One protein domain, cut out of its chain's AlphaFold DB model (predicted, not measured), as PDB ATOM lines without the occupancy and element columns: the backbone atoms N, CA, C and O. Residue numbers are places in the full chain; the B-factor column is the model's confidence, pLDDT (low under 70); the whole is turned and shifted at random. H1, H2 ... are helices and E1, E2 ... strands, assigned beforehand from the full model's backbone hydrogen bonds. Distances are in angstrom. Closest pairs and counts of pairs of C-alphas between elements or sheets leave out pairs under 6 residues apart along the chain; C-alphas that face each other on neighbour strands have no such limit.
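Overview. This is residues 12 to 103 and 139 to 163 of the 166 residues of the protein "DUF2145 domain-containing protein" of Oceanospirillaceae bacterium (UniProt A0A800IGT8). A small body of helices is gathered round H3, with H1 and H4 packed steeply on it and H6 between H3 and a ribbon of two long strands, E1 and E3. The loop of residues 39 to 58 lies away from the middle. The printed part has 117 residues, in the order E1 H1 H2 H3 H4 H5 E2 H6 E3; the sheet, E1 - E3, is antiparallel, and the class is mixed, helices and strands. The whole is compact, with a radius of gyration of the C-alphas of 13.9 A and spans of 41 by 35 by 28 A.

Along the chain. E1, residues 12 to 18, begins at C-alpha 12 (-17.302, 40.631, -11.041) and is 19.2 A long. H1 is residues 20 to 31, 16.0 A, and H2 residues 33 to 38. H3, residues 59 to 71, measures 18.7 A. H4 is residues 81 to 90, H5 residues 92 to 96, E2 residues 100 to 103 and H6 residues 141 to 150. E3, residues 154 to 162, 22.6 A, ends at C-alpha 162 (-12.074, 40.024, -7.623).

Arrangement. H3 touches H1 at a steep tilt of 67 degrees, opposite ways, closest at C-alphas Leu 26 and Ala 70, 5.0 A. H3 touches H4 at 67 degrees, a steep tilt, the same way, closest at C-alphas Ala 69 and Ser 84, 5.3 A. H3 and H6 only just touch, with 3 pairs of C-alphas within 8 A, the closest Asn 60 and Val 141, 6.4 A. H1 and H2 touch only at the corner, and only just, with 3 such pairs, the closest Val 30 and Ala 36, 5.2 A. H5 is close to H6 but not clearly touching, with the C-alphas of Thr 96 and Trp 147 6.4 A apart. E1 and E3 are antiparallel at 163 degrees, with N 15 and O 158 at 2.9 A. E2 pairs with no named strand. In H1 to H6 every O i to N i+4 pair is within hydrogen-bond range.

Size, cuts and confidence. The C-alphas farthest apart are those of Ser 75 and Asn 163, 46.7 A. Residues 104 to 138 are not printed; C-alphas 103 and 139 are 13.7 A apart across the cut. The link from H2 to H3 is long. Residues 12 to 13, 33 and 161 to 163 have pLDDT under 70.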
ATOM      1  N   ILE A  12     -16.428  41.712 -11.503       62.50
ATOM      2  CA  ILE A  12     -17.302  40.631 -11.041       62.50
ATOM      3  C   ILE A  12     -17.240  39.514 -12.078       62.50
ATOM      4  O   ILE A  12     -17.506  39.742 -13.258       62.50
ATOM      5  N   ASN A  13     -16.886  38.306 -11.646       69.94
ATOM      6  CA  ASN A  13     -16.967  37.117 -12.490       69.94
ATOM      7  C   ASN A  13     -18.109  36.236 -12.000       69.94
ATOM      8  O   ASN A  13     -18.244  36.024 -10.800       69.94
ATOM      9  N   ALA A  14     -18.888  35.674 -12.914       72.69
ATOM     10  CA  ALA A  14     -19.896  34.677 -12.587       72.69
ATOM     11  C   ALA A  14     -19.515  33.341 -13.228       72.69
ATOM     12  O   ALA A  14     -19.223  33.278 -14.423       72.69
ATOM     13  N   ILE A  15     -19.532  32.269 -12.437       82.81
ATOM     14  CA  ILE A  15     -19.428  30.898 -12.940       82.81
ATOM     15  C   ILE A  15     -20.806  30.260 -12.820       82.81
ATOM     16  O   ILE A  15     -21.351  30.145 -11.722       82.81
ATOM     17  N   VAL A  16     -21.359  29.828 -13.953       86.62
ATOM     18  CA  VAL A  16     -22.660  29.155 -14.025       86.62
ATOM     19  C   VAL A  16     -22.446  27.707 -14.440       86.62
ATOM     20  O   VAL A  16     -21.998  27.418 -15.547       86.62
ATOM     21  N   HIS A  17     -22.779  26.784 -13.543       92.25
ATOM     22  CA  HIS A  17     -22.733  25.354 -13.804       92.25
ATOM     23  C   HIS A  17     -24.049  24.922 -14.448       92.25
ATOM     24  O   HIS A  17     -25.117  25.015 -13.842       92.25
ATOM     25  N   LEU A  18     -23.966  24.443 -15.689       94.94
ATOM     26  CA  LEU A  18     -25.112  23.901 -16.417       94.94
ATOM     27  C   LEU A  18     -25.392  22.452 -16.003       94.94
ATOM     28  O   LEU A  18     -24.498  21.740 -15.544       94.94
ATOM     29  N   LYS A  19     -26.606  21.957 -16.249       96.88
ATOM     30  CA  LYS A  19     -26.917  20.529 -16.114       96.88
ATOM     31  C   LYS A  19     -25.992  19.674 -16.998       96.88
ATOM     32  O   LYS A  19     -25.753  20.038 -18.152       96.88
ATOM     33  N   PRO A  20     -25.543  18.490 -16.531       95.75
ATOM     34  CA  PRO A  20     -24.625  17.634 -17.292       95.75
ATOM     35  C   PRO A  20     -25.121  17.248 -18.692       95.75
ATOM     36  O   PRO A  20     -24.329  17.034 -19.607       95.75
ATOM     37  N   GLN A  21     -26.438  17.143 -18.890       94.88
ATOM     38  CA  GLN A  21     -27.014  16.867 -20.208       94.88
ATOM     39  C   GLN A  21     -26.787  18.024 -21.189       94.88
ATOM     40  O   GLN A  21     -26.351  17.783 -22.313       94.88
ATOM     41  N   LEU A  22     -27.016  19.268 -20.757       95.38
ATOM     42  CA  LEU A  22     -26.781  20.447 -21.587       95.38
ATOM     43  C   LEU A  22     -25.287  20.665 -21.840       95.38
ATOM     44  O   LEU A  22     -24.918  21.001 -22.958       95.38
ATOM     45  N   GLN A  23     -24.421  20.396 -20.854       94.44
ATOM     46  CA  GLN A  23     -22.967  20.439 -21.056       94.44
ATOM     47  C   GLN A  23     -22.516  19.484 -22.173       94.44
ATOM     48  O   GLN A  23     -21.781  19.892 -23.067       94.44
ATOM     49  N   ARG A  24     -23.001  18.231 -22.168       93.31
ATOM     50  CA  ARG A  24     -22.697  17.245 -23.224       93.31
ATOM     51  C   ARG A  24     -23.220  17.683 -24.592       93.31
ATOM     52  O   ARG A  24     -22.502  17.589 -25.583       93.31
ATOM     53  N   ALA A  25     -24.451  18.193 -24.648       92.50
ATOM     54  CA  ALA A  25     -25.030  18.699 -25.890       92.50
ATOM     55  C   ALA A  25     -24.246  19.904 -26.439       92.50
ATOM     56  O   ALA A  25     -23.988  19.974 -27.639       92.50
ATOM     57  N   LEU A  26     -23.827  20.820 -25.562       91.69
ATOM     58  CA  LEU A  26     -23.024  21.983 -25.923       91.69
ATOM     59  C   LEU A  26     -21.628  21.574 -26.395       91.69
ATOM     60  O   LEU A  26     -21.170  22.083 -27.413       91.69
ATOM     61  N   ALA A  27     -20.984  20.616 -25.724       89.75
ATOM     62  CA  ALA A  27     -19.701  20.071 -26.156       89.75
ATOM     63  C   ALA A  27     -19.788  19.530 -27.589       89.75
ATOM     64  O   ALA A  27     -18.941  19.859 -28.411       89.75
ATOM     65  N   ASN A  28     -20.853  18.805 -27.944       85.62
ATOM     66  CA  ASN A  28     -21.049  18.319 -29.314       85.62
ATOM     67  C   ASN A  28     -21.195  19.450 -30.344       85.62
ATOM     68  O   ASN A  28     -20.728  19.309 -31.474       85.62
ATOM     69  N   VAL A  29     -21.838  20.560 -29.973       84.06
ATOM     70  CA  VAL A  29     -21.961  21.739 -30.845       84.06
ATOM     71  C   VAL A  29     -20.615  22.456 -30.980       84.06
ATOM     72  O   VAL A  29     -20.220  22.791 -32.088       84.06
ATOM     73  N   VAL A  30     -19.885  22.659 -29.882       82.62
ATOM     74  CA  VAL A  30     -18.630  23.431 -29.864       82.62
ATOM     75  C   VAL A  30     -17.453  22.648 -30.460       82.62
ATOM     76  O   VAL A  30     -16.671  23.210 -31.223       82.62
ATOM     77  N   ILE A  31     -17.332  21.349 -30.159       78.62
ATOM     78  CA  ILE A  31     -16.247  20.480 -30.656       78.62
ATOM     79  C   ILE A  31     -16.326  20.313 -32.176       78.62
ATOM     80  O   ILE A  31     -15.298  20.216 -32.849       78.62
ATOM     81  N   LYS A  32     -17.536  20.330 -32.748       74.88
ATOM     82  CA  LYS A  32     -17.713  20.438 -34.197       74.88
ATOM     83  C   LYS A  32     -17.287  21.847 -34.627       74.88
ATOM     84  O   LYS A  32     -18.121  22.740 -34.717       74.88
ATOM     85  N   GLN A  33     -15.995  22.038 -34.921       60.78
ATOM     86  CA  GLN A  33     -15.390  23.342 -35.261       60.78
ATOM     87  C   GLN A  33     -16.189  24.133 -36.313       60.78
ATOM     88  O   GLN A  33     -16.300  25.357 -36.224       60.78
ATOM     89  N   ASN A  34     -16.806  23.432 -37.270       75.31
ATOM     90  CA  ASN A  34     -17.667  24.038 -38.284       75.31
ATOM     91  C   ASN A  34     -18.861  24.782 -37.675       75.31
ATOM     92  O   ASN A  34     -19.187  25.865 -38.142       75.31
ATOM     93  N   LEU A  35     -19.478  24.249 -36.619       76.44
ATOM     94  CA  LEU A  35     -20.620  24.874 -35.953       76.44
ATOM     95  C   LEU A  35     -20.190  26.089 -35.134       76.44
ATOM     96  O   LEU A  35     -20.797  27.146 -35.272       76.44
ATOM     97  N   ALA A  36     -19.114  25.986 -34.350       79.81
ATOM     98  CA  ALA A  36     -18.600  27.120 -33.579       79.81
ATOM     99  C   ALA A  36     -18.261  28.323 -34.481       79.81
ATOM    100  O   ALA A  36     -18.588  29.460 -34.139       79.81
ATOM    101  N   LYS A  37     -17.671  28.071 -35.658       84.38
ATOM    102  CA  LYS A  37     -17.397  29.101 -36.671       84.38
ATOM    103  C   LYS A  37     -18.676  29.587 -37.367       84.38
ATOM    104  O   LYS A  37     -18.849  30.791 -37.548       84.38
ATOM    105  N   ALA A  38     -19.592  28.680 -37.705       84.44
ATOM    106  CA  ALA A  38     -20.865  29.013 -38.349       84.44
ATOM    107  C   ALA A  38     -21.808  29.845 -37.459       84.44
ATOM    108  O   ALA A  38     -22.723  30.485 -37.978       84.44
ATOM    109  N   MET A  39     -21.589  29.881 -36.139       86.94
ATOM    110  CA  MET A  39     -22.335  30.750 -35.217       86.94
ATOM    111  C   MET A  39     -21.917  32.229 -35.269       86.94
ATOM    112  O   MET A  39     -22.662  33.071 -34.772       86.94
ATOM    113  N   PHE A  40     -20.767  32.549 -35.873       84.62
ATOM    114  CA  PHE A  40     -20.261  33.920 -36.052       84.62
ATOM    115  C   PHE A  40     -20.208  34.352 -37.529       84.62
ATOM    116  O   PHE A  40     -19.919  35.498 -37.855       84.62
ATOM    117  N   GLN A  41     -20.442  33.429 -38.462       80.00
ATOM    118  CA  GLN A  41     -20.216  33.689 -39.879       80.00
ATOM    119  C   GLN A  41     -21.072  34.863 -40.387       80.00
ATOM    120  O   GLN A  41     -22.288  34.878 -40.208       80.00
ATOM    121  N   ASN A  42     -20.413  35.816 -41.055       80.00
ATOM    122  CA  ASN A  42     -20.994  37.013 -41.674       80.00
ATOM    123  C   ASN A  42     -21.599  38.057 -40.710       80.00
ATOM    124  O   ASN A  42     -22.199  39.014 -41.196       80.00
ATOM    125  N   SER A  43     -21.440  37.927 -39.385       82.12
ATOM    126  CA  SER A  43     -21.912  38.947 -38.440       82.12
ATOM    127  C   SER A  43     -20.888  40.070 -38.248       82.12
ATOM    128  O   SER A  43     -19.674  39.847 -38.234       82.12
ATOM    129  N   GLN A  44     -21.373  41.301 -38.087       90.75
ATOM    130  CA  GLN A  44     -20.555  42.399 -37.569       90.75
ATOM    131  C   GLN A  44     -20.662  42.449 -36.042       90.75
ATOM    132  O   GLN A  44     -21.697  42.123 -35.470       90.75
ATOM    133  N   TYR A  45     -19.609  42.883 -35.355       89.81
ATOM    134  CA  TYR A  45     -19.669  43.001 -33.900       89.81
ATOM    135  C   TYR A  45     -20.367  44.298 -33.465       89.81
ATOM    136  O   TYR A  45     -20.017  45.381 -33.935       89.81
ATOM    137  N   SER A  46     -21.298  44.185 -32.515       89.62
ATOM    138  CA  SER A  46     -21.817  45.296 -31.707       89.62
ATOM    139  C   SER A  46     -21.977  44.799 -30.276       89.62
ATOM    140  O   SER A  46     -22.608  43.771 -30.073       89.62
ATOM    141  N   SER A  47     -21.459  45.501 -29.268       86.62
ATOM    142  CA  SER A  47     -21.639  45.131 -27.855       86.62
ATOM    143  C   SER A  47     -23.087  45.270 -27.379       86.62
ATOM    144  O   SER A  47     -23.440  44.729 -26.336       86.62
ATOM    145  N   ILE A  48     -23.909  45.989 -28.142       89.12
ATOM    146  CA  ILE A  48     -25.336  46.210 -27.904       89.12
ATOM    147  C   ILE A  48     -26.145  45.777 -29.135       89.12
ATOM    148  O   ILE A  48     -27.039  46.492 -29.543       89.12
ATOM    149  N   SER A  49     -25.784  44.666 -29.794       93.12
ATOM    150  CA  SER A  49     -26.561  44.144 -30.934       93.12
ATOM    151  C   SER A  49     -28.017  43.862 -30.555       93.12
ATOM    152  O   SER A  49     -28.293  43.378 -29.450       93.12
ATOM    153  N   TYR A  50     -28.927  44.093 -31.504       95.12
ATOM    154  CA  TYR A  50     -30.335  43.765 -31.340       95.12
ATOM    155  C   TYR A  50     -30.519  42.231 -31.353       95.12
ATOM    156  O   TYR A  50     -30.201  41.599 -32.364       95.12
ATOM    157  N   PRO A  51     -31.070  41.603 -30.290       94.56
ATOM    158  CA  PRO A  51     -31.054  40.146 -30.093       94.56
ATOM    159  C   PRO A  51     -31.748  39.306 -31.163       94.56
ATOM    160  O   PRO A  51     -31.646  38.082 -31.138       94.56
ATOM    161  N   TYR A  52     -32.528  39.940 -32.038       94.81
ATOM    162  CA  TYR A  52     -33.357  39.272 -33.039       94.81
ATOM    163  C   TYR A  52     -32.988  39.678 -34.473       94.81
ATOM    164  O   TYR A  52     -33.748  39.396 -35.400       94.81
ATOM    165  N   SER A  53     -31.840  40.339 -34.662       93.31
ATOM    166  CA  SER A  53     -31.260  40.623 -35.978       93.31
ATOM    167  C   SER A  53     -30.100  39.673 -36.286       93.31
ATOM    168  O   SER A  53     -29.438  39.156 -35.390       93.31
ATOM    169  N   LEU A  54     -29.837  39.448 -37.576       94.12
ATOM    170  CA  LEU A  54     -28.633  38.755 -38.041       94.12
ATOM    171  C   LEU A  54     -27.515  39.721 -38.463       94.12
ATOM    172  O   LEU A  54     -26.396  39.264 -38.696       94.12
ATOM    173  N   ASP A  55     -27.767  41.029 -38.506       93.19
ATOM    174  CA  ASP A  55     -26.812  42.016 -39.029       93.19
ATOM    175  C   ASP A  55     -25.591  42.189 -38.114       93.19
ATOM    176  O   ASP A  55     -24.440  42.152 -38.563       93.19
ATOM    177  N   TYR A  56     -25.846  42.337 -36.813       93.69
ATOM    178  CA  TYR A  56     -24.820  42.449 -35.783       93.69
ATOM    179  C   TYR A  56     -24.953  41.329 -34.761       93.69
ATOM    180  O   TYR A  56     -25.988  40.675 -34.670       93.69
ATOM    181  N   GLN A  57     -23.882  41.082 -34.015       94.06
ATOM    182  CA  GLN A  57     -23.835  40.083 -32.960       94.06
ATOM    183  C   GLN A  57     -22.920  40.546 -31.828       94.06
ATOM    184  O   GLN A  57     -21.810  41.035 -32.066       94.06
ATOM    185  N   ASN A  58     -23.362  40.329 -30.593       91.81
ATOM    186  CA  ASN A  58     -22.539  40.476 -29.401       91.81
ATOM    187  C   ASN A  58     -22.042  39.103 -28.902       91.81
ATOM    188  O   ASN A  58     -22.530  38.045 -29.306       91.81
ATOM    189  N   SER A  59     -21.057  39.097 -28.004       90.94
ATOM    190  CA  SER A  59     -20.450  37.860 -27.487       90.94
ATOM    191  C   SER A  59     -21.415  36.974 -26.685       90.94
ATOM    192  O   SER A  59     -21.307  35.750 -26.734       90.94
ATOM    193  N   ASN A  60     -22.386  37.554 -25.981       92.94
ATOM    194  CA  ASN A  60     -23.405  36.802 -25.248       92.94
ATOM    195  C   ASN A  60     -24.477  36.239 -26.191       92.94
ATOM    196  O   ASN A  60     -24.985  35.143 -25.971       92.94
ATOM    197  N   GLU A  61     -24.798  36.939 -27.275       95.00
ATOM    198  CA  GLU A  61     -25.703  36.446 -28.310       95.00
ATOM    199  C   GLU A  61     -25.094  35.249 -29.052       95.00
ATOM    200  O   GLU A  61     -25.786  34.278 -29.351       95.00
ATOM    201  N   TYR A  62     -23.777  35.249 -29.277       94.56
ATOM    202  CA  TYR A  62     -23.067  34.059 -29.754       94.56
ATOM    203  C   TYR A  62     -23.287  32.848 -28.829       94.56
ATOM    204  O   TYR A  62     -23.616  31.753 -29.297       94.56
ATOM    205  N   ILE A  63     -23.188  33.048 -27.510       94.75
ATOM    206  CA  ILE A  63     -23.470  32.005 -26.513       94.75
ATOM    207  C   ILE A  63     -24.949  31.584 -26.561       94.75
ATOM    208  O   ILE A  63     -25.234  30.386 -26.536       94.75
ATOM    209  N   LEU A  64     -25.885  32.533 -26.690       96.25
ATOM    210  CA  LEU A  64     -27.317  32.249 -26.836       96.25
ATOM    211  C   LEU A  64     -27.581  31.326 -28.033       96.25
ATOM    212  O   LEU A  64     -28.302  30.337 -27.902       96.25
ATOM    213  N   MET A  65     -26.955  31.606 -29.179       95.69
ATOM    214  CA  MET A  65     -27.099  30.801 -30.394       95.69
ATOM    215  C   MET A  65     -26.475  29.409 -30.250       95.69
ATOM    216  O   MET A  65     -27.049  28.431 -30.728       95.69
ATOM    217  N   LEU A  66     -25.347  29.272 -29.550       94.69
ATOM    218  CA  LEU A  66     -24.798  27.952 -29.231       94.69
ATOM    219  C   LEU A  66     -25.727  27.148 -28.313       94.69
ATOM    220  O   LEU A  66     -25.949  25.959 -28.552       94.69
ATOM    221  N   LEU A  67     -26.293  27.786 -27.287       95.69
ATOM    222  CA  LEU A  67     -27.213  27.145 -26.344       95.69
ATOM    223  C   LEU A  67     -28.519  26.728 -27.027       95.69
ATOM    224  O   LEU A  67     -28.970  25.601 -26.830       95.69
ATOM    225  N   ALA A  68     -29.087  27.585 -27.876       95.88
ATOM    226  CA  ALA A  68     -30.274  27.257 -28.660       95.88
ATOM    227  C   ALA A  68     -30.023  26.054 -29.587       95.88
ATOM    228  O   ALA A  68     -30.810  25.106 -29.588       95.88
ATOM    229  N   ALA A  69     -28.888  26.023 -30.293       95.06
ATOM    230  CA  ALA A  69     -28.501  24.873 -31.109       95.06
ATOM    231  C   ALA A  69     -28.288  23.607 -30.261       95.06
ATOM    232  O   ALA A  69     -28.703  22.515 -30.654       95.06
ATOM    233  N   ALA A  70     -27.682  23.730 -29.076       94.62
ATOM    234  CA  ALA A  70     -27.475  22.612 -28.159       94.62
ATOM    235  C   ALA A  70     -28.801  22.025 -27.648       94.62
ATOM    236  O   ALA A  70     -28.915  20.802 -27.560       94.62
ATOM    237  N   MET A  71     -29.799  22.870 -27.379       95.88
ATOM    238  CA  MET A  71     -31.131  22.473 -26.902       95.88
ATOM    239  C   MET A  71     -32.055  21.934 -28.003       95.88
ATOM    240  O   MET A  71     -33.054  21.288 -27.689       95.88
ATOM    241  N   ALA A  72     -31.733  22.171 -29.276       95.44
ATOM    242  CA  ALA A  72     -32.525  21.660 -30.385       95.44
ATOM    243  C   ALA A  72     -32.497  20.120 -30.477       95.44
ATOM    244  O   ALA A  72     -31.442  19.517 -30.225       95.44
ATOM    245  N   PRO A  73     -33.621  19.482 -30.876       93.56
ATOM    246  CA  PRO A  73     -33.674  18.050 -31.160       93.56
ATOM    247  C   PRO A  73     -32.648  17.643 -32.218       93.56
ATOM    248  O   PRO A  73     -32.359  18.406 -33.138       93.56
ATOM    249  N   GLU A  74     -32.136  16.414 -32.136       89.50
ATOM    250  CA  GLU A  74     -31.111  15.941 -33.077       89.50
ATOM    251  C   GLU A  74     -31.627  15.872 -34.525       89.50
ATOM    252  O   GLU A  74     -30.890  16.177 -35.457       89.50
ATOM    253  N   SER A  75     -32.916  15.568 -34.723       90.94
ATOM    254  CA  SER A  75     -33.557  15.525 -36.048       90.94
ATOM    255  C   SER A  75     -33.656  16.886 -36.746       90.94
ATOM    256  O   SER A  75     -33.862  16.935 -37.956       90.94
ATOM    257  N   SER A  76     -33.520  17.986 -36.005       90.00
ATOM    258  CA  SER A  76     -33.619  19.357 -36.516       90.00
ATOM    259  C   SER A  76     -32.479  20.242 -36.010       90.00
ATOM    260  O   SER A  76     -32.650  21.451 -35.833       90.00
ATOM    261  N   LYS A  77     -31.307  19.639 -35.774       91.31
ATOM    262  CA  LYS A  77     -30.148  20.312 -35.185       91.31
ATOM    263  C   LYS A  77     -29.686  21.489 -36.062       91.31
ATOM    264  O   LYS A  77     -29.283  21.260 -37.204       91.31
ATOM    265  N   PRO A  78     -29.683  22.733 -35.546       93.44
ATOM    266  CA  PRO A  78     -29.167  23.877 -36.282       93.44
ATOM    267  C   PRO A  78     -27.693  23.710 -36.634       93.44
ATOM    268  O   PRO A  78     -26.889  23.331 -35.778       93.44
ATOM    269  N   ASN A  79     -27.330  24.039 -37.875       91.56
ATOM    270  CA  ASN A  79     -25.949  23.948 -38.350       91.56
ATOM    271  C   ASN A  79     -25.236  25.306 -38.516       91.56
ATOM    272  O   ASN A  79     -24.054  25.346 -38.852       91.56
ATOM    273  N   ASN A  80     -25.938  26.414 -38.282       92.50
ATOM    274  CA  ASN A  80     -25.413  27.772 -38.392       92.50
ATOM    275  C   ASN A  80     -26.212  28.751 -37.512       92.50
ATOM    276  O   ASN A  80     -27.232  28.376 -36.919       92.50
ATOM    277  N   ARG A  81     -25.750  30.009 -37.439       93.88
ATOM    278  CA  ARG A  81     -26.400  31.069 -36.651       93.88
ATOM    279  C   ARG A  81     -27.861  31.287 -37.040       93.88
ATOM    280  O   ARG A  81     -28.713  31.322 -36.162       93.88
ATOM    281  N   GLU A  82     -28.158  31.412 -38.332       95.06
ATOM    282  CA  GLU A  82     -29.512  31.685 -38.834       95.06
ATOM    283  C   GLU A  82     -30.504  30.591 -38.424       95.06
ATOM    284  O   GLU A  82     -31.583  30.877 -37.907       95.06
ATOM    285  N   GLN A  83     -30.130  29.322 -38.589       95.50
ATOM    286  CA  GLN A  83     -30.961  28.195 -38.178       95.50
ATOM    287  C   GLN A  83     -31.142  28.147 -36.663       95.50
ATOM    288  O   GLN A  83     -32.226  27.789 -36.199       95.50
ATOM    289  N   SER A  84     -30.109  28.512 -35.900       95.44
ATOM    290  CA  SER A  84     -30.195  28.560 -34.442       95.44
ATOM    291  C   SER A  84     -31.123  29.679 -33.978       95.44
ATOM    292  O   SER A  84     -32.014  29.432 -33.167       95.44
ATOM    293  N   MET A  85     -31.002  30.869 -34.573       96.12
ATOM    294  CA  MET A  85     -31.900  32.002 -34.347       96.12
ATOM    295  C   MET A  85     -33.339  31.621 -34.696       96.12
ATOM    296  O   MET A  85     -34.247  31.808 -33.891       96.12
ATOM    297  N   ARG A  86     -33.559  31.003 -35.860       97.19
ATOM    298  CA  ARG A  86     -34.885  30.538 -36.280       97.19
ATOM    299  C   ARG A  86     -35.470  29.519 -35.303       97.19
ATOM    300  O   ARG A  86     -36.645  29.612 -34.962       97.19
ATOM    301  N   TYR A  87     -34.673  28.557 -34.838       97.44
ATOM    302  CA  TYR A  87     -35.112  27.601 -33.820       97.44
ATOM    303  C   TYR A  87     -35.438  28.295 -32.491       97.44
ATOM    304  O   TYR A  87     -36.481  28.029 -31.894       97.44
ATOM    305  N   PHE A  88     -34.581  29.211 -32.041       97.75
ATOM    306  CA  PHE A  88     -34.795  30.002 -30.833       97.75
ATOM    307  C   PHE A  88     -36.121  30.771 -30.898       97.75
ATOM    308  O   PHE A  88     -36.959  30.589 -30.016       97.75
ATOM    309  N   LEU A  89     -36.342  31.541 -31.970       97.56
ATOM    310  CA  LEU A  89     -37.548  32.348 -32.193       97.56
ATOM    311  C   LEU A  89     -38.830  31.505 -32.264       97.56
ATOM    312  O   LEU A  89     -39.863  31.929 -31.754       97.56
ATOM    313  N   ASN A  90     -38.759  30.310 -32.859       96.94
ATOM    314  CA  ASN A  90     -39.923  29.445 -33.089       96.94
ATOM    315  C   ASN A  90     -40.172  28.412 -31.977       96.94
ATOM    316  O   ASN A  90     -41.075  27.583 -32.095       96.94
ATOM    317  N   SER A  91     -39.368  28.410 -30.915       96.44
ATOM    318  CA  SER A  91     -39.496  27.464 -29.804       96.44
ATOM    319  C   SER A  91     -39.891  28.166 -28.508       96.44
ATOM    320  O   SER A  91     -39.916  29.391 -28.400       96.44
ATOM    321  N   LYS A  92     -40.158  27.373 -27.464       95.56
ATOM    322  CA  LYS A  92     -40.434  27.894 -26.115       95.56
ATOM    323  C   LYS A  92     -39.260  28.695 -25.536       95.56
ATOM    324  O   LYS A  92     -39.460  29.467 -24.606       95.56
ATOM    325  N   LEU A  93     -38.059  28.552 -26.105       97.25
ATOM    326  CA  LEU A  93     -36.861  29.261 -25.675       97.25
ATOM    327  C   LEU A  93     -37.035  30.782 -25.732       97.25
ATOM    328  O   LEU A  93     -36.708  31.452 -24.752       97.25
ATOM    329  N   LYS A  94     -37.597  31.315 -26.825       97.06
ATOM    330  CA  LYS A  94     -37.852  32.755 -26.980       97.06
ATOM    331  C   LYS A  94     -38.900  33.283 -26.004       97.06
ATOM    332  O   LYS A  94     -38.770  34.415 -25.548       97.06
ATOM    333  N   ALA A  95     -39.921  32.486 -25.686       95.31
ATOM    334  CA  ALA A  95     -40.972  32.874 -24.744       95.31
ATOM    335  C   ALA A  95     -40.441  33.017 -23.307       95.31
ATOM    336  O   ALA A  95     -40.951  33.826 -22.541       95.31
ATOM    337  N   THR A  96     -39.404  32.255 -22.953       96.31
ATOM    338  CA  THR A  96     -38.738  32.329 -21.643       96.31
ATOM    339  C   THR A  96     -37.602  33.360 -21.606       96.31
ATOM    340  O   THR A  96     -37.116  33.701 -20.531       96.31
ATOM    341  N   PHE A  97     -37.130  33.842 -22.759       97.94
ATOM    342  CA  PHE A  97     -35.991  34.756 -22.833       97.94
ATOM    343  C   PHE A  97     -36.424  36.222 -22.732       97.94
ATOM    344  O   PHE A  97     -37.170  36.721 -23.580       97.94
ATOM    345  N   GLN A  98     -35.880  36.920 -21.734       96.88
ATOM    346  CA  GLN A  98     -36.036  38.357 -21.530       96.88
ATOM    347  C   GLN A  98     -34.674  39.038 -21.769       96.88
ATOM    348  O   GLN A  98     -33.750  38.800 -20.986       96.88
ATOM    349  N   PRO A  99     -34.515  39.861 -22.822       94.94
ATOM    350  CA  PRO A  99     -33.299  40.644 -23.008       94.94
ATOM    351  C   PRO A  99     -33.190  41.742 -21.945       94.94
ATOM    352  O   PRO A  99     -34.195  42.191 -21.384       94.94
ATOM    353  N   GLU A 100     -31.968  42.198 -21.687       89.69
ATOM    354  CA  GLU A 100     -31.745  43.385 -20.861       89.69
ATOM    355  C   GLU A 100     -31.853  44.659 -21.695       89.69
ATOM    356  O   GLU A 100     -31.727  44.636 -22.918       89.69
ATOM    357  N   LEU A 101     -32.087  45.785 -21.020       89.19
ATOM    358  CA  LEU A 101     -32.187  47.094 -21.651       89.19
ATOM    359  C   LEU A 101     -30.966  47.937 -21.305       89.19
ATOM    360  O   LEU A 101     -30.723  48.224 -20.133       89.19
ATOM    361  N   VAL A 102     -30.262  48.416 -22.326       84.56
ATOM    362  CA  VAL A 102     -29.291  49.500 -22.174       84.56
ATOM    363  C   VAL A 102     -29.969  50.825 -22.518       84.56
ATOM    364  O   VAL A 102     -30.656  50.955 -23.536       84.56
ATOM    365  N   LYS A 103     -29.819  51.815 -21.635       81.56
ATOM    366  CA  LYS A 103     -30.254  53.186 -21.910       81.56
ATOM    367  C   LYS A 103     -29.135  53.897 -22.650       81.56
ATOM    368  O   LYS A 103     -28.028  53.969 -22.131       81.56
ATOM    369  N   VAL A 139     -28.489  41.136 -25.535       94.69
ATOM    370  CA  VAL A 139     -28.126  39.943 -24.768       94.69
ATOM    371  C   VAL A 139     -26.961  40.289 -23.843       94.69
ATOM    372  O   VAL A 139     -25.851  40.571 -24.299       94.69
ATOM    373  N   SER A 140     -27.203  40.236 -22.540       89.19
ATOM    374  CA  SER A 140     -26.186  40.373 -21.495       89.19
ATOM    375  C   SER A 140     -25.905  39.031 -20.808       89.19
ATOM    376  O   SER A 140     -26.657  38.063 -20.967       89.19
ATOM    377  N   VAL A 141     -24.865  38.979 -19.973       87.44
ATOM    378  CA  VAL A 141     -24.657  37.851 -19.051       87.44
ATOM    379  C   VAL A 141     -25.880  37.648 -18.152       87.44
ATOM    380  O   VAL A 141     -26.357  36.522 -18.046       87.44
ATOM    381  N   GLY A 142     -26.425  38.713 -17.557       85.62
ATOM    382  CA  GLY A 142     -27.586  38.623 -16.668       85.62
ATOM    383  C   GLY A 142     -28.806  38.019 -17.364       85.62
ATOM    384  O   GLY A 142     -29.404  37.076 -16.840       85.62
ATOM    385  N   SER A 143     -29.091  38.447 -18.600       91.50
ATOM    386  CA  SER A 143     -30.175  37.877 -19.413       91.50
ATOM    387  C   SER A 143     -29.995  36.373 -19.673       91.50
ATOM    388  O   SER A 143     -30.953  35.605 -19.558       91.50
ATOM    389  N   LEU A 144     -28.763  35.915 -19.940       93.94
ATOM    390  CA  LEU A 144     -28.459  34.495 -20.147       93.94
ATOM    391  C   LEU A 144     -28.621  33.680 -18.865       93.94
ATOM    392  O   LEU A 144     -29.234  32.610 -18.895       93.94
ATOM    393  N   VAL A 145     -28.080  34.162 -17.741       90.88
ATOM    394  CA  VAL A 145     -28.173  33.461 -16.451       90.88
ATOM    395  C   VAL A 145     -29.626  33.359 -16.006       90.88
ATOM    396  O   VAL A 145     -30.068  32.279 -15.603       90.88
ATOM    397  N   HIS A 146     -30.385  34.450 -16.127       91.50
ATOM    398  CA  HIS A 146     -31.809  34.460 -15.819       91.50
ATOM    399  C   HIS A 146     -32.560  33.437 -16.679       91.50
ATOM    400  O   HIS A 146     -33.247  32.567 -16.144       91.50
ATOM    401  N   TRP A 147     -32.362  33.473 -17.997       96.88
ATOM    402  CA  TRP A 147     -32.999  32.548 -18.933       96.88
ATOM    403  C   TRP A 147     -32.672  31.077 -18.642       96.88
ATOM    404  O   TRP A 147     -33.573  30.245 -18.540       96.88
ATOM    405  N   LEU A 148     -31.395  30.746 -18.433       96.56
ATOM    406  CA  LEU A 148     -30.966  29.387 -18.092       96.56
ATOM    407  C   LEU A 148     -31.547  28.915 -16.755       96.56
ATOM    408  O   LEU A 148     -31.860  27.732 -16.602       96.56
ATOM    409  N   THR A 149     -31.708  29.826 -15.796       94.38
ATOM    410  CA  THR A 149     -32.339  29.537 -14.504       94.38
ATOM    411  C   THR A 149     -33.827  29.238 -14.682       94.38
ATOM    412  O   THR A 149     -34.296  28.218 -14.181       94.38
ATOM    413  N   GLN A 150     -34.549  30.050 -15.461       96.25
ATOM    414  CA  GLN A 150     -35.969  29.834 -15.778       96.25
ATOM    415  C   GLN A 150     -36.210  28.512 -16.524       96.25
ATOM    416  O   GLN A 150     -37.188  27.814 -16.271       96.25
ATOM    417  N   LEU A 151     -35.281  28.111 -17.397       96.88
ATOM    418  CA  LEU A 151     -35.315  26.808 -18.071       96.88
ATOM    419  C   LEU A 151     -34.910  25.629 -17.165       96.88
ATOM    420  O   LEU A 151     -34.862  24.482 -17.625       96.88
ATOM    421  N   GLY A 152     -34.556  25.892 -15.904       96.38
ATOM    422  CA  GLY A 152     -34.073  24.887 -14.964       96.38
ATOM    423  C   GLY A 152     -32.779  24.213 -15.424       96.38
ATOM    424  O   GLY A 152     -32.593  23.022 -15.171       96.38
ATOM    425  N   GLN A 153     -31.916  24.923 -16.154       96.88
ATOM    426  CA  GLN A 153     -30.665  24.394 -16.715       96.88
ATOM    427  C   GLN A 153     -29.435  24.690 -15.856       96.88
ATOM    428  O   GLN A 153     -28.372  24.136 -16.125       96.88
ATOM    429  N   VAL A 154     -29.570  25.519 -14.821       94.56
ATOM    430  CA  VAL A 154     -28.499  25.846 -13.872       94.56
ATOM    431  C   VAL A 154     -28.545  24.882 -12.686       94.56
ATOM    432  O   VAL A 154     -29.608  24.659 -12.110       94.56
ATOM    433  N   THR A 155     -27.402  24.303 -12.318       91.00
ATOM    434  CA  THR A 155     -27.242  23.501 -11.090       91.00
ATOM    435  C   THR A 155     -26.613  24.308  -9.961       91.00
ATOM    436  O   THR A 155     -26.978  24.135  -8.803       91.00
ATOM    437  N   HIS A 156     -25.680  25.200 -10.290       83.56
ATOM    438  CA  HIS A 156     -25.012  26.082  -9.340       83.56
ATOM    439  C   HIS A 156     -24.598  27.378 -10.042       83.56
ATOM    440  O   HIS A 156     -24.191  27.343 -11.202       83.56
ATOM    441  N   HIS A 157     -24.671  28.512  -9.351       75.88
ATOM    442  CA  HIS A 157     -24.069  29.761  -9.807       75.88
ATOM    443  C   HIS A 157     -23.250  30.357  -8.664       75.88
ATOM    444  O   HIS A 157     -23.669  30.309  -7.508       75.88
ATOM    445  N   ARG A 158     -22.070  30.892  -8.983       77.50
ATOM    446  CA  ARG A 158     -21.198  31.555  -8.013       77.50
ATOM    447  C   ARG A 158     -20.658  32.844  -8.602       77.50
ATOM    448  O   ARG A 158     -20.004  32.816  -9.643       77.50
ATOM    449  N   GLU A 159     -20.885  33.944  -7.900       72.31
ATOM    450  CA  GLU A 159     -20.204  35.205  -8.170       72.31
ATOM    451  C   GLU A 159     -18.871  35.256  -7.420       72.31
ATOM    452  O   GLU A 159     -18.745  34.836  -6.266       72.31
ATOM    453  N   LEU A 160     -17.853  35.746  -8.111       70.75
ATOM    454  CA  LEU A 160     -16.496  35.917  -7.633       70.75
ATOM    455  C   LEU A 160     -16.152  37.397  -7.760       70.75
ATOM    456  O   LEU A 160     -15.890  37.900  -8.856       70.75
ATOM    457  N   ASN A 161     -16.138  38.079  -6.620       68.81
ATOM    458  CA  ASN A 161     -15.663  39.450  -6.526       68.81
ATOM    459  C   ASN A 161     -14.141  39.432  -6.474       68.81
ATOM    460  O   ASN A 161     -13.542  39.095  -5.448       68.81
ATOM    461  N   LEU A 162     -13.510  39.790  -7.591       62.38
ATOM    462  CA  LEU A 162     -12.074  40.024  -7.623       62.38
ATOM    463  C   LEU A 162     -11.827  41.455  -7.144       62.38
ATOM    464  O   LEU A 162     -11.513  42.343  -7.934       62.38
ATOM    465  N   ASN A 163     -12.001  41.699  -5.843       58.56
ATOM    466  CA  ASN A 163     -11.516  42.944  -5.260       58.56
ATOM    467  C   ASN A 163     -10.002  42.986  -5.481       58.56
ATOM    468  O   ASN A 163      -9.270  42.139  -4.959       58.56
TER     469      ASN A 163